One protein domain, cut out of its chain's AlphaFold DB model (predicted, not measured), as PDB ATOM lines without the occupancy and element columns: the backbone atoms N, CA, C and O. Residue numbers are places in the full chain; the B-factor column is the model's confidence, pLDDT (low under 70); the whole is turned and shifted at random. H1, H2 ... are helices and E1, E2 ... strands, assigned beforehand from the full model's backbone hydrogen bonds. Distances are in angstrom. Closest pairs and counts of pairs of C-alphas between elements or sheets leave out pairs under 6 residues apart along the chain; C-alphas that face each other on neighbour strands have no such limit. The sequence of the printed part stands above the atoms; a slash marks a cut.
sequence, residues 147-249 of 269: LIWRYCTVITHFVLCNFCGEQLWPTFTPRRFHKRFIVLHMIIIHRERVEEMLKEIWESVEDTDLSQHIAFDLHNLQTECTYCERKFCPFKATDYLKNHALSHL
ATOM      1  N   LEU A 147     344.536 239.049 199.430       82.94
ATOM      2  CA  LEU A 147     345.581 239.004 200.448       82.94
ATOM      3  C   LEU A 147     345.133 238.307 201.736       82.94
ATOM      4  O   LEU A 147     345.984 237.815 202.466       82.94
ATOM      5  N   ILE A 148     343.819 238.177 201.980       83.69
ATOM      6  CA  ILE A 148     343.263 237.496 203.165       83.69
ATOM      7  C   ILE A 148     343.864 236.094 203.359       83.69
ATOM      8  O   ILE A 148     344.141 235.684 204.481       83.69
ATOM      9  N   TRP A 149     344.125 235.373 202.264       84.06
ATOM     10  CA  TRP A 149     344.603 233.993 202.317       84.06
ATOM     11  C   TRP A 149     346.079 233.870 202.698       84.06
ATOM     12  O   TRP A 149     346.533 232.775 203.005       84.06
ATOM     13  N   ARG A 150     346.834 234.973 202.738       83.00
ATOM     14  CA  ARG A 150     348.196 234.972 203.299       83.00
ATOM     15  C   ARG A 150     348.186 234.809 204.819       83.00
ATOM     16  O   ARG A 150     349.147 234.301 205.389       83.00
ATOM     17  N   TYR A 151     347.085 235.195 205.457       84.75
ATOM     18  CA  TYR A 151     346.933 235.218 206.913       84.75
ATOM     19  C   TYR A 151     346.058 234.087 207.435       84.75
ATOM     20  O   TYR A 151     345.696 234.064 208.612       84.75
ATOM     21  N   CYS A 152     345.706 233.145 206.569       88.06
ATOM     22  CA  CYS A 152     344.855 232.035 206.928       88.06
ATOM     23  C   CYS A 152     345.366 230.730 206.328       88.06
ATOM     24  O   CYS A 152     345.830 230.699 205.191       88.06
ATOM     25  N   THR A 153     345.229 229.641 207.076       85.31
ATOM     26  CA  THR A 153     345.527 228.292 206.594       85.31
ATOM     27  C   THR A 153     344.220 227.573 206.310       85.31
ATOM     28  O   THR A 153     343.416 227.361 207.212       85.31
ATOM     29  N   VAL A 154     343.993 227.199 205.053       81.19
ATOM     30  CA  VAL A 154     342.833 226.382 204.684       81.19
ATOM     31  C   VAL A 154     343.139 224.929 205.035       81.19
ATOM     32  O   VAL A 154     344.067 224.338 204.487       81.19
ATOM     33  N   ILE A 155     342.355 224.368 205.944       79.56
ATOM     34  CA  ILE A 155     342.314 222.942 206.268       79.56
ATOM     35  C   ILE A 155     341.035 222.381 205.649       79.56
ATOM     36  O   ILE A 155     340.057 223.104 205.484       79.56
ATOM     37  N   THR A 156     341.030 221.104 205.265       75.06
ATOM     38  CA  THR A 156     339.983 220.453 204.454       75.06
ATOM     39  C   THR A 156     338.549 220.860 204.811       75.06
ATOM     40  O   THR A 156     337.718 220.981 203.913       75.06
ATOM     41  N   HIS A 157     338.272 221.099 206.101       72.19
ATOM     42  CA  HIS A 157     336.948 221.449 206.606       72.19
ATOM     43  C   HIS A 157     336.833 222.810 207.297       72.19
ATOM     44  O   HIS A 157     335.761 223.119 207.811       72.19
ATOM     45  N   PHE A 158     337.891 223.622 207.338       79.00
ATOM     46  CA  PHE A 158     337.871 224.918 208.017       79.00
ATOM     47  C   PHE A 158     339.034 225.827 207.639       79.00
ATOM     48  O   PHE A 158     339.977 225.419 206.970       79.00
ATOM     49  N   VAL A 159     338.995 227.078 208.082       84.88
ATOM     50  CA  VAL A 159     340.109 228.009 207.915       84.88
ATOM     51  C   VAL A 159     340.691 228.328 209.285       84.88
ATOM     52  O   VAL A 159     339.952 228.660 210.194       84.88
ATOM     53  N   LEU A 160     342.003 228.230 209.462       87.06
ATOM     54  CA  LEU A 160     342.674 228.718 210.666       87.06
ATOM     55  C   LEU A 160     343.159 230.139 210.448       87.06
ATOM     56  O   LEU A 160     343.771 230.434 209.420       87.06
ATOM     57  N   CYS A 161     342.934 231.003 211.430       92.06
ATOM     58  CA  CYS A 161     343.625 232.276 211.509       92.06
ATOM     59  C   CYS A 161     345.098 232.033 211.856       92.06
ATOM     60  O   CYS A 161     345.400 231.443 212.890       92.06
ATOM     61  N   ASN A 162     346.033 232.526 211.043       89.69
ATOM     62  CA  ASN A 162     347.459 232.335 211.319       89.69
ATOM     63  C   ASN A 162     347.969 233.208 212.481       89.69
ATOM     64  O   ASN A 162     349.086 232.993 212.943       89.69
ATOM     65  N   PHE A 163     347.185 234.191 212.945       86.38
ATOM     66  CA  PHE A 163     347.576 235.086 214.037       86.38
ATOM     67  C   PHE A 163     347.182 234.570 215.419       86.38
ATOM     68  O   PHE A 163     348.012 234.581 216.323       86.38
ATOM     69  N   CYS A 164     345.938 234.122 215.595       89.50
ATOM     70  CA  CYS A 164     345.455 233.596 216.877       89.50
ATOM     71  C   CYS A 164     345.311 232.073 216.909       89.50
ATOM     72  O   CYS A 164     345.069 231.518 217.973       89.50
ATOM     73  N   GLY A 165     345.422 231.388 215.767       87.62
ATOM     74  CA  GLY A 165     345.127 229.959 215.675       87.62
ATOM     75  C   GLY A 165     343.633 229.629 215.751       87.62
ATOM     76  O   GLY A 165     343.287 228.453 215.685       87.62
ATOM     77  N   GLU A 166     342.752 230.633 215.857       85.00
ATOM     78  CA  GLU A 166     341.307 230.412 215.908       85.00
ATOM     79  C   GLU A 166     340.803 229.755 214.631       85.00
ATOM     80  O   GLU A 166     341.195 230.101 213.508       85.00
ATOM     81  N   GLN A 167     339.875 228.824 214.816       85.00
ATOM     82  CA  GLN A 167     339.192 228.180 213.717       85.00
ATOM     83  C   GLN A 167     338.081 229.085 213.189       85.00
ATOM     84  O   GLN A 167     336.981 229.186 213.725       85.00
ATOM     85  N   LEU A 168     338.363 229.701 212.054       78.25
ATOM     86  CA  LEU A 168     337.429 230.460 211.253       78.25
ATOM     87  C   LEU A 168     336.651 229.482 210.364       78.25
ATOM     88  O   LEU A 168     337.038 229.193 209.234       78.25
ATOM     89  N   TRP A 169     335.513 229.024 210.889       70.12
ATOM     90  CA  TRP A 169     334.400 228.403 210.151       70.12
ATOM     91  C   TRP A 169     334.525 226.935 209.721       70.12
ATOM     92  O   TRP A 169     335.598 226.508 209.321       70.12
ATOM     93  N   PRO A 170     333.407 226.176 209.693       57.28
ATOM     94  CA  PRO A 170     333.305 224.894 208.998       57.28
ATOM     95  C   PRO A 170     332.924 225.052 207.505       57.28
ATOM     96  O   PRO A 170     332.108 225.895 207.138       57.28
ATOM     97  N   THR A 171     333.462 224.203 206.624       51.09
ATOM     98  CA  THR A 171     333.335 224.265 205.144       51.09
ATOM     99  C   THR A 171     331.940 224.073 204.558       51.09
ATOM    100  O   THR A 171     331.782 224.176 203.342       51.09
ATOM    101  N   PHE A 172     330.932 223.772 205.373       54.19
ATOM    102  CA  PHE A 172     329.583 223.465 204.886       54.19
ATOM    103  C   PHE A 172     328.769 224.701 204.495       54.19
ATOM    104  O   PHE A 172     327.663 224.570 203.976       54.19
ATOM    105  N   THR A 173     329.299 225.907 204.698       53.34
ATOM    106  CA  THR A 173     328.642 227.126 204.225       53.34
ATOM    107  C   THR A 173     329.021 227.480 202.786       53.34
ATOM    108  O   THR A 173     330.095 227.123 202.302       53.34
ATOM    109  N   PRO A 174     328.153 228.186 202.041       52.03
ATOM    110  CA  PRO A 174     328.476 228.569 200.673       52.03
ATOM    111  C   PRO A 174     329.748 229.430 200.621       52.03
ATOM    112  O   PRO A 174     329.873 230.403 201.370       52.03
ATOM    113  N   ARG A 175     330.661 229.133 199.677       58.00
ATOM    114  CA  ARG A 175     331.977 229.801 199.503       58.00
ATOM    115  C   ARG A 175     331.938 231.334 199.600       58.00
ATOM    116  O   ARG A 175     332.898 231.938 200.075       58.00
ATOM    117  N   ARG A 176     330.847 231.975 199.160       57.94
ATOM    118  CA  ARG A 176     330.677 233.441 199.200       57.94
ATOM    119  C   ARG A 176     330.659 234.024 200.618       57.94
ATOM    120  O   ARG A 176     331.059 235.171 200.799       57.94
ATOM    121  N   PHE A 177     330.237 233.250 201.614       56.72
ATOM    122  CA  PHE A 177     330.151 233.708 202.999       56.72
ATOM    123  C   PHE A 177     331.483 233.584 203.741       56.72
ATOM    124  O   PHE A 177     331.795 234.458 204.546       56.72
ATOM    125  N   HIS A 178     332.321 232.596 203.392       73.56
ATOM    126  CA  HIS A 178     333.615 232.348 204.049       73.56
ATOM    127  C   HIS A 178     334.483 233.604 204.117       73.56
ATOM    128  O   HIS A 178     335.002 233.965 205.170       73.56
ATOM    129  N   LYS A 179     334.583 234.329 202.998       77.69
ATOM    130  CA  LYS A 179     335.429 235.520 202.925       77.69
ATOM    131  C   LYS A 179     334.970 236.615 203.887       77.69
ATOM    132  O   LYS A 179     335.814 237.259 204.497       77.69
ATOM    133  N   ARG A 180     333.660 236.843 204.024       78.88
ATOM    134  CA  ARG A 180     333.137 237.927 204.867       78.88
ATOM    135  C   ARG A 180     333.469 237.689 206.336       78.88
ATOM    136  O   ARG A 180     333.867 238.629 207.012       78.88
ATOM    137  N   PHE A 181     333.350 236.452 206.807       81.38
ATOM    138  CA  PHE A 181     333.649 236.124 208.197       81.38
ATOM    139  C   PHE A 181     335.129 236.214 208.521       81.38
ATOM    140  O   PHE A 181     335.477 236.794 209.542       81.38
ATOM    141  N   ILE A 182     335.992 235.727 207.629       86.62
ATOM    142  CA  ILE A 182     337.438 235.870 207.806       86.62
ATOM    143  C   ILE A 182     337.803 237.360 207.833       86.62
ATOM    144  O   ILE A 182     338.482 237.803 208.747       86.62
ATOM    145  N   VAL A 183     337.283 238.162 206.898       85.44
ATOM    146  CA  VAL A 183     337.506 239.619 206.870       85.44
ATOM    147  C   VAL A 183     337.050 240.287 208.170       85.44
ATOM    148  O   VAL A 183     337.802 241.075 208.734       85.44
ATOM    149  N   LEU A 184     335.850 239.969 208.663       83.88
ATOM    150  CA  LEU A 184     335.333 240.528 209.915       83.88
ATOM    151  C   LEU A 184     336.172 240.104 211.120       83.88
ATOM    152  O   LEU A 184     336.513 240.954 211.934       83.88
ATOM    153  N   HIS A 185     336.544 238.826 211.212       90.75
ATOM    154  CA  HIS A 185     337.429 238.337 212.263       90.75
ATOM    155  C   HIS A 185     338.754 239.105 212.257       90.75
ATOM    156  O   HIS A 185     339.165 239.619 213.290       90.75
ATOM    157  N   MET A 186     339.378 239.263 211.089       90.12
ATOM    158  CA  MET A 186     340.641 239.991 210.965       90.12
ATOM    159  C   MET A 186     340.496 241.459 211.378       90.12
ATOM    160  O   MET A 186     341.322 241.964 212.124       90.12
ATOM    161  N   ILE A 187     339.430 242.134 210.944       85.81
ATOM    162  CA  ILE A 187     339.176 243.544 211.270       85.81
ATOM    163  C   ILE A 187     338.901 243.749 212.767       85.81
ATOM    164  O   ILE A 187     339.386 244.715 213.348       85.81
ATOM    165  N   ILE A 188     338.112 242.868 213.383       84.19
ATOM    166  CA  ILE A 188     337.638 243.043 214.762       84.19
ATOM    167  C   ILE A 188     338.677 242.542 215.767       84.19
ATOM    168  O   ILE A 188     338.966 243.228 216.742       84.19
ATOM    169  N   ILE A 189     339.236 241.352 215.538       89.62
ATOM    170  CA  ILE A 189     340.133 240.673 216.484       89.62
ATOM    171  C   ILE A 189     341.596 241.058 216.242       89.62
ATOM    172  O   ILE A 189     342.379 241.148 217.183       89.62
ATOM    173  N   HIS A 190     341.971 241.315 214.987       91.50
ATOM    174  CA  HIS A 190     343.354 241.585 214.582       91.50
ATOM    175  C   HIS A 190     343.528 242.966 213.947       91.50
ATOM    176  O   HIS A 190     344.342 243.127 213.040       91.50
ATOM    177  N   ARG A 191     342.786 243.967 214.442       88.94
ATOM    178  CA  ARG A 191     342.762 245.336 213.900       88.94
ATOM    179  C   ARG A 191     344.158 245.903 213.644       88.94
ATOM    180  O   ARG A 191     344.445 246.290 212.518       88.94
ATOM    181  N   GLU A 192     345.033 245.864 214.648       90.19
ATOM    182  CA  GLU A 192     346.407 246.386 214.555       90.19
ATOM    183  C   GLU A 192     347.214 245.691 213.448       90.19
ATOM    184  O   GLU A 192     347.907 246.343 212.676       90.19
ATOM    185  N   ARG A 193     347.058 244.369 213.282       89.81
ATOM    186  CA  ARG A 193     347.729 243.617 212.207       89.81
ATOM    187  C   ARG A 193     347.197 243.972 210.826       89.81
ATOM    188  O   ARG A 193     347.949 243.967 209.855       89.81
ATOM    189  N   VAL A 194     345.898 244.250 210.718       88.38
ATOM    190  CA  VAL A 194     345.298 244.710 209.459       88.38
ATOM    191  C   VAL A 194     345.786 246.119 209.122       88.38
ATOM    192  O   VAL A 194     346.064 246.383 207.955       88.38
ATOM    193  N   GLU A 195     345.935 247.000 210.113       88.69
ATOM    194  CA  GLU A 195     346.519 248.334 209.931       88.69
ATOM    195  C   GLU A 195     347.987 248.254 209.484       88.69
ATOM    196  O   GLU A 195     348.343 248.893 208.495       88.69
ATOM    197  N   GLU A 196     348.812 247.425 210.136       88.50
ATOM    198  CA  GLU A 196     350.203 247.154 209.730       88.50
ATOM    199  C   GLU A 196     350.274 246.659 208.279       88.50
ATOM    200  O   GLU A 196     350.990 247.230 207.459       88.50
ATOM    201  N   MET A 197     349.463 245.657 207.930       85.88
ATOM    202  CA  MET A 197     349.377 245.135 206.565       85.88
ATOM    203  C   MET A 197     348.986 246.224 205.559       85.88
ATOM    204  O   MET A 197     349.558 246.299 204.474       85.88
ATOM    205  N   LEU A 198     347.975 247.040 205.869       85.56
ATOM    206  CA  LEU A 198     347.537 248.097 204.957       85.56
ATOM    207  C   LEU A 198     348.610 249.164 204.774       85.56
ATOM    208  O   LEU A 198     348.756 249.674 203.665       85.56
ATOM    209  N   LYS A 199     349.374 249.454 205.827       88.06
ATOM    210  CA  LYS A 199     350.524 250.349 205.759       88.06
ATOM    211  C   LYS A 199     351.614 249.792 204.841       88.06
ATOM    212  O   LYS A 199     352.054 250.511 203.956       88.06
ATOM    213  N   GLU A 200     351.973 248.515 204.971       86.00
ATOM    214  CA  GLU A 200     352.942 247.860 204.072       86.00
ATOM    215  C   GLU A 200     352.478 247.888 202.606       86.00
ATOM    216  O   GLU A 200     353.259 248.144 201.690       86.00
ATOM    217  N   ILE A 201     351.184 247.641 202.367       83.75
ATOM    218  CA  ILE A 201     350.600 247.721 201.025       83.75
ATOM    219  C   ILE A 201     350.700 249.151 200.489       83.75
ATOM    220  O   ILE A 201     351.087 249.323 199.335       83.75
ATOM    221  N   TRP A 202     350.364 250.152 201.305       84.81
ATOM    222  CA  TRP A 202     350.459 251.562 200.931       84.81
ATOM    223  C   TRP A 202     351.890 251.954 200.573       84.81
ATOM    224  O   TRP A 202     352.115 252.447 199.474       84.81
ATOM    225  N   GLU A 203     352.858 251.650 201.436       87.44
ATOM    226  CA  GLU A 203     354.280 251.924 201.200       87.44
ATOM    227  C   GLU A 203     354.764 251.267 199.890       87.44
ATOM    228  O   GLU A 203     355.558 251.847 199.156       87.44
ATOM    229  N   SER A 204     354.227 250.094 199.520       82.88
ATOM    230  CA  SER A 204     354.566 249.431 198.247       82.88
ATOM    231  C   SER A 204     353.990 250.101 196.990       82.88
ATOM    232  O   SER A 204     354.430 249.790 195.881       82.88
ATOM    233  N   VAL A 205     352.993 250.982 197.136       82.69
ATOM    234  CA  VAL A 205     352.337 251.685 196.018       82.69
ATOM    235  C   VAL A 205     352.515 253.203 196.061       82.69
ATOM    236  O   VAL A 205     352.197 253.853 195.067       82.69
ATOM    237  N   GLU A 206     353.020 253.759 197.162       85.19
ATOM    238  CA  GLU A 206     353.201 255.197 197.385       85.19
ATOM    239  C   GLU A 206     354.061 255.840 196.288       85.19
ATOM    240  O   GLU A 206     353.641 256.820 195.670       85.19
ATOM    241  N   ASP A 207     355.182 255.198 195.951       80.44
ATOM    242  CA  ASP A 207     356.121 255.631 194.906       80.44
ATOM    243  C   ASP A 207     355.670 255.280 193.474       80.44
ATOM    244  O   ASP A 207     356.432 255.410 192.513       80.44
ATOM    245  N   THR A 208     354.438 254.797 193.300       84.81
ATOM    246  CA  THR A 208     353.878 254.459 191.986       84.81
ATOM    247  C   THR A 208     352.776 255.436 191.602       84.81
ATOM    248  O   THR A 208     352.107 255.997 192.465       84.81
ATOM    249  N   ASP A 209     352.482 255.550 190.304       81.25
ATOM    250  CA  ASP A 209     351.357 256.364 189.814       81.25
ATOM    251  C   ASP A 209     349.993 255.945 190.412       81.25
ATOM    252  O   ASP A 209     349.018 256.690 190.349       81.25
ATOM    253  N   LEU A 210     349.902 254.764 191.042       79.94
ATOM    254  CA  LEU A 210     348.681 254.289 191.696       79.94
ATOM    255  C   LEU A 210     348.313 255.062 192.960       79.94
ATOM    256  O   LEU A 210     347.126 255.094 193.291       79.94
ATOM    257  N   SER A 211     349.274 255.678 193.653       87.19
ATOM    258  CA  SER A 211     349.006 256.430 194.889       87.19
ATOM    259  C   SER A 211     348.071 257.620 194.654       87.19
ATOM    260  O   SER A 211     347.318 258.011 195.542       87.19
ATOM    261  N   GLN A 212     348.025 258.139 193.424       87.81
ATOM    262  CA  GLN A 212     347.116 259.215 193.015       87.81
ATOM    263  C   GLN A 212     345.678 258.730 192.763       87.81
ATOM    264  O   GLN A 212     344.738 259.525 192.696       87.81
ATOM    265  N   HIS A 213     345.492 257.424 192.579       89.44
ATOM    266  CA  HIS A 213     344.242 256.831 192.098       89.44
ATOM    267  C   HIS A 213     343.513 256.019 193.165       89.44
ATOM    268  O   HIS A 213     342.385 255.562 192.947       89.44
ATOM    269  N   ILE A 214     344.169 255.810 194.307       89.69
ATOM    270  CA  ILE A 214     343.703 254.946 195.380       89.69
ATOM    271  C   ILE A 214     343.938 255.637 196.715       89.69
ATOM    272  O   ILE A 214     345.071 255.919 197.085       89.69
ATOM    273  N   ALA A 215     342.860 255.848 197.460       89.94
ATOM    274  CA  ALA A 215     342.907 256.290 198.841       89.94
ATOM    275  C   ALA A 215     342.767 255.085 199.781       89.94
ATOM    276  O   ALA A 215     341.946 254.190 199.556       89.94
ATOM    277  N   PHE A 216     343.560 255.071 200.850       87.56
ATOM    278  CA  PHE A 216     343.467 254.083 201.920       87.56
ATOM    279  C   PHE A 216     342.881 254.756 203.156       87.56
ATOM    280  O   PHE A 216     343.479 255.658 203.736       87.56
ATOM    281  N   ASP A 217     341.706 254.299 203.570       85.38
ATOM    282  CA  ASP A 217     341.094 254.697 204.827       85.38
ATOM    283  C   ASP A 217     341.475 253.668 205.893       85.38
ATOM    284  O   ASP A 217     340.829 252.626 206.046       85.38
ATOM    285  N   LEU A 218     342.563 253.950 206.614       80.00
ATOM    286  CA  LEU A 218     343.049 253.095 207.701       80.00
ATOM    287  C   LEU A 218     342.080 253.062 208.890       80.00
ATOM    288  O   LEU A 218     342.018 252.060 209.596       80.00
ATOM    289  N   HIS A 219     341.284 254.116 209.101       79.44
ATOM    290  CA  HIS A 219     340.326 254.151 210.203       79.44
ATOM    291  C   HIS A 219     339.194 253.146 209.967       79.44
ATOM    292  O   HIS A 219     338.852 252.363 210.858       79.44
ATOM    293  N   ASN A 220     338.633 253.152 208.756       80.69
ATOM    294  CA  ASN A 220     337.521 252.283 208.371       80.69
ATOM    295  C   ASN A 220     337.969 250.970 207.713       80.69
ATOM    296  O   ASN A 220     337.119 250.142 207.377       80.69
ATOM    297  N   LEU A 221     339.282 250.774 207.549       82.38
ATOM    298  CA  LEU A 221     339.908 249.628 206.889       82.38
ATOM    299  C   LEU A 221     339.304 249.400 205.501       82.38
ATOM    300  O   LEU A 221     338.820 248.315 205.178       82.38
ATOM    301  N   GLN A 222     339.282 250.453 204.691       85.56
ATOM    302  CA  GLN A 222     338.747 250.434 203.332       85.56
ATOM    303  C   GLN A 222     339.764 251.003 202.353       85.56
ATOM    304  O   GLN A 222     340.595 251.835 202.701       85.56
ATOM    305  N   THR A 223     339.678 250.546 201.110       87.88
ATOM    306  CA  THR A 223     340.388 251.163 199.991       87.88
ATOM    307  C   THR A 223     339.374 251.743 199.026       87.88
ATOM    308  O   THR A 223     338.326 251.145 198.793       87.88
ATOM    309  N   GLU A 224     339.647 252.915 198.479       92.56
ATOM    310  CA  GLU A 224     338.722 253.634 197.610       92.56
ATOM    311  C   GLU A 224     339.445 254.098 196.351       92.56
ATOM    312  O   GLU A 224     340.571 254.578 196.416       92.56
ATOM    313  N   CYS A 225     338.811 253.940 195.191       92.88
ATOM    314  CA  CYS A 225     339.317 254.556 193.971       92.88
ATOM    315  C   CYS A 225     338.903 256.026 193.926       92.88
ATOM    316  O   CYS A 225     337.709 256.319 193.912       92.88
ATOM    317  N   THR A 226     339.870 256.933 193.814       92.25
ATOM    318  CA  THR A 226     339.626 258.385 193.824       92.25
ATOM    319  C   THR A 226     338.876 258.885 192.585       92.25
ATOM    320  O   THR A 226     338.269 259.948 192.633       92.25
ATOM    321  N   TYR A 227     338.866 258.123 191.484       90.38
ATOM    322  CA  TYR A 227     338.150 258.496 190.255       90.38
ATOM    323  C   TYR A 227     336.658 258.173 190.266       90.38
ATOM    324  O   TYR A 227     335.865 258.926 189.710       90.38
ATOM    325  N   CYS A 228     336.278 257.020 190.819       93.38
ATOM    326  CA  CYS A 228     334.901 256.518 190.751       93.38
ATOM    327  C   CYS A 228     334.247 256.335 192.121       93.38
ATOM    328  O   CYS A 228     333.154 255.773 192.189       93.38
ATOM    329  N   GLU A 229     334.940 256.728 193.197       93.12
ATOM    330  CA  GLU A 229     334.493 256.641 194.598       93.12
ATOM    331  C   GLU A 229     334.119 255.209 195.029       93.12
ATOM    332  O   GLU A 229     333.443 254.955 196.032       93.12
ATOM    333  N   ARG A 230     334.542 254.207 194.246       92.12
ATOM    334  CA  ARG A 230     334.222 252.812 194.520       92.12
ATOM    335  C   ARG A 230     335.086 252.317 195.665       92.12
ATOM    336  O   ARG A 230     336.312 252.319 195.581       92.12
ATOM    337  N   LYS A 231     334.415 251.797 196.688       90.56
ATOM    338  CA  LYS A 231     335.033 251.196 197.868       90.56
ATOM    339  C   LYS A 231     335.323 249.716 197.656       90.56
ATOM    340  O   LYS A 231     334.529 248.970 197.071       90.56
ATOM    341  N   PHE A 232     336.454 249.278 198.179       87.69
ATOM    342  CA  PHE A 232     336.962 247.925 198.089       87.69
ATOM    343  C   PHE A 232     337.340 247.395 199.467       87.69
ATOM    344  O   PHE A 232     337.631 248.118 200.418       87.69
ATOM    345  N   CYS A 233     337.316 246.069 199.557       84.44
ATOM    346  CA  CYS A 233     337.809 245.353 200.720       84.44
ATOM    347  C   CYS A 233     339.337 245.539 200.816       84.44
ATOM    348  O   CYS A 233     340.008 245.333 199.800       84.44
ATOM    349  N   PRO A 234     339.888 245.821 202.011       79.38
ATOM    350  CA  PRO A 234     341.318 246.088 202.217       79.38
ATOM    351  C   PRO A 234     342.200 244.899 201.816       79.38
ATOM    352  O   PRO A 234     343.355 245.054 201.448       79.38
ATOM    353  N   PHE A 235     341.630 243.695 201.815       84.31
ATOM    354  CA  PHE A 235     342.315 242.468 201.424       84.31
ATOM    355  C   PHE A 235     342.310 242.208 199.911       84.31
ATOM    356  O   PHE A 235     342.694 241.126 199.470       84.31
ATOM    357  N   LYS A 236     341.834 243.137 199.075       84.62
ATOM    358  CA  LYS A 236     342.027 243.041 197.622       84.62
ATOM    359  C   LYS A 236     343.514 243.225 197.305       84.62
ATOM    360  O   LYS A 236     344.143 244.137 197.820       84.62
ATOM    361  N   ALA A 237     344.069 242.349 196.470       78.75
ATOM    362  CA  ALA A 237     345.468 242.450 196.067       78.75
ATOM    363  C   ALA A 237     345.747 243.744 195.292       78.75
ATOM    364  O   ALA A 237     344.879 244.254 194.576       78.75
ATOM    365  N   THR A 238     346.988 244.212 195.393       79.06
ATOM    366  CA  THR A 238     347.519 245.382 194.681       79.06
ATOM    367  C   THR A 238     347.308 245.289 193.171       79.06
ATOM    368  O   THR A 238     346.908 246.272 192.564       79.06
ATOM    369  N   ASP A 239     347.437 244.106 192.563       82.31
ATOM    370  CA  ASP A 239     347.187 243.917 191.125       82.31
ATOM    371  C   ASP A 239     345.734 244.199 190.723       82.31
ATOM    372  O   ASP A 239     345.466 244.759 189.661       82.31
ATOM    373  N   TYR A 240     344.770 243.837 191.575       85.81
ATOM    374  CA  TYR A 240     343.360 244.134 191.316       85.81
ATOM    375  C   TYR A 240     343.113 245.642 191.354       85.81
ATOM    376  O   TYR A 240     342.429 246.187 190.490       85.81
ATOM    377  N   LEU A 241     343.685 246.295 192.361       84.88
ATOM    378  CA  LEU A 241     343.633 247.735 192.548       84.88
ATOM    379  C   LEU A 241     344.299 248.481 191.380       84.88
ATOM    380  O   LEU A 241     343.706 249.403 190.825       84.88
ATOM    381  N   LYS A 242     345.459 248.000 190.924       84.69
ATOM    382  CA  LYS A 242     346.180 248.498 189.749       84.69
ATOM    383  C   LYS A 242     345.352 248.378 188.478       84.69
ATOM    384  O   LYS A 242     345.126 249.372 187.800       84.69
ATOM    385  N   ASN A 243     344.842 247.185 188.182       86.81
ATOM    386  CA  ASN A 243     344.009 246.954 187.001       86.81
ATOM    387  C   ASN A 243     342.733 247.805 187.025       86.81
ATOM    388  O   ASN A 243     342.293 248.288 185.985       86.81
ATOM    389  N   HIS A 244     342.152 248.014 188.209       88.94
ATOM    390  CA  HIS A 244     341.014 248.908 188.367       88.94
ATOM    391  C   HIS A 244     341.385 250.368 188.074       88.94
ATOM    392  O   HIS A 244     340.708 251.003 187.272       88.94
ATOM    393  N   ALA A 245     342.463 250.890 188.661       86.94
ATOM    394  CA  ALA A 245     342.922 252.258 188.408       86.94
ATOM    395  C   ALA A 245     343.249 252.489 186.921       86.94
ATOM    396  O   ALA A 245     342.776 253.455 186.327       86.94
ATOM    397  N   LEU A 246     343.959 251.549 186.286       85.06
ATOM    398  CA  LEU A 246     344.295 251.606 184.860       85.06
ATOM    399  C   LEU A 246     343.062 251.606 183.946       85.06
ATOM    400  O   LEU A 246     343.130 252.144 182.848       85.06
ATOM    401  N   SER A 247     341.932 251.036 184.384       88.50
ATOM    402  CA  SER A 247     340.687 251.058 183.601       88.50
ATOM    403  C   SER A 247     340.029 252.440 183.515       88.50
ATOM    404  O   SER A 247     339.197 252.652 182.634       88.50
ATOM    405  N   HIS A 248     340.408 253.369 184.402       85.88
ATOM    406  CA  HIS A 248     339.938 254.761 184.398       85.88
ATOM    407  C   HIS A 248     340.890 255.711 183.690       85.88
ATOM    408  O   HIS A 248     340.476 256.795 183.280       85.88
ATOM    409  N   LEU A 249     342.158 255.320 183.532       80.25
ATOM    410  CA  LEU A 249     343.065 256.091 182.702       80.25
ATOM    411  C   LEU A 249     342.554 256.016 181.259       80.25
ATOM    412  O   LEU A 249     342.253 254.919 180.778       80.25
TER     413      LEU A 249
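Overview. This is residues 147 to 249 of the 269 residues of an uncharacterized protein of Solenopsis invicta (UniProt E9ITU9). Two small lobes sit end to end: in the first, the three-stranded sheet E1 E2 E3 has H2 over one face; in the second, the strand hairpin E4 E5 has H3, H4 and H5 gathered about it. H3 leads from H2 into the second lobe, turning a corner. The 103 printed residues have five named helices and five named strands, in the order H1 E1 E2 E3 H2 H3 H4 E4 E5 H5; both sheets are antiparallel and the class is mixed, helices and strands. The whole is compact, with a radius of gyration of the C-alphas of 14.8 A, but elongated, spanning 42 by 27 by 19 A.

Along the chain. H1, residues 147 to 151, begins at C-alpha 147 (345.581, 239.004, 200.448). Strands E1, residues 152 to 155, E2, 158 to 161, and E3, 167 to 170, follow. H2, residues 175 to 189, is 21.8 A long, and H3, residues 191 to 206, is 21.9 A long from C-alpha 191 (342.762, 245.336, 213.900). H4 is residues 209 to 212, E4 214 to 217 and E5 222 to 225. H5, residues 238 to 246, is 12.1 A long and ends at C-alpha 246 (344.295, 251.606, 184.860).

Arrangement. E1 E2 E3 form a meander, each strand the antiparallel neighbour of the one before; N 153 and O 160 are 2.9 A apart, N 168 and O 159 2.7 A. H1 only grazes this sheet with residues 148 to 151. H2 is on one face of it, making two layers, a helix on a sheet, at a height over the sheet of 9.5 A; it runs along the strands, at 21 degrees to E2 on the local plane. H2 and H3 are close but not clearly touching, about perpendicular at 77 degrees; the closest C-alphas, of Ile 187 and Val 194, are 6.5 A apart. E4 and E5 are an antiparallel hairpin, with N 215 and O 224 2.8 A apart. The closest C-alphas of H3 and E4, of Trp 202 and Phe 216, are 7.5 A apart; those of E5 and H5, of Cys 225 and Ala 245, 7.0 A. H4 and H5 are close but not clearly touching, with C-alphas of Leu 210 and Lys 242 6.6 A apart. Every O i to N i+4 pair is within hydrogen-bond range in H3 and H5; H2 has 9 of 11, H1 0 of 1 but 2 of 2 O i to N i+3 pairs, and H4 is too short for an i+4 pair.

Size, cuts and confidence. The C-alphas of Phe 172 and Asp 207, the two farthest apart, are 42.9 A apart. The printed part has no cut. The link from E5 to H5, 12 residues, is long; the other links are tight. Mean pLDDT of the printed part is 82.9, with residues 170 to 177 under 70.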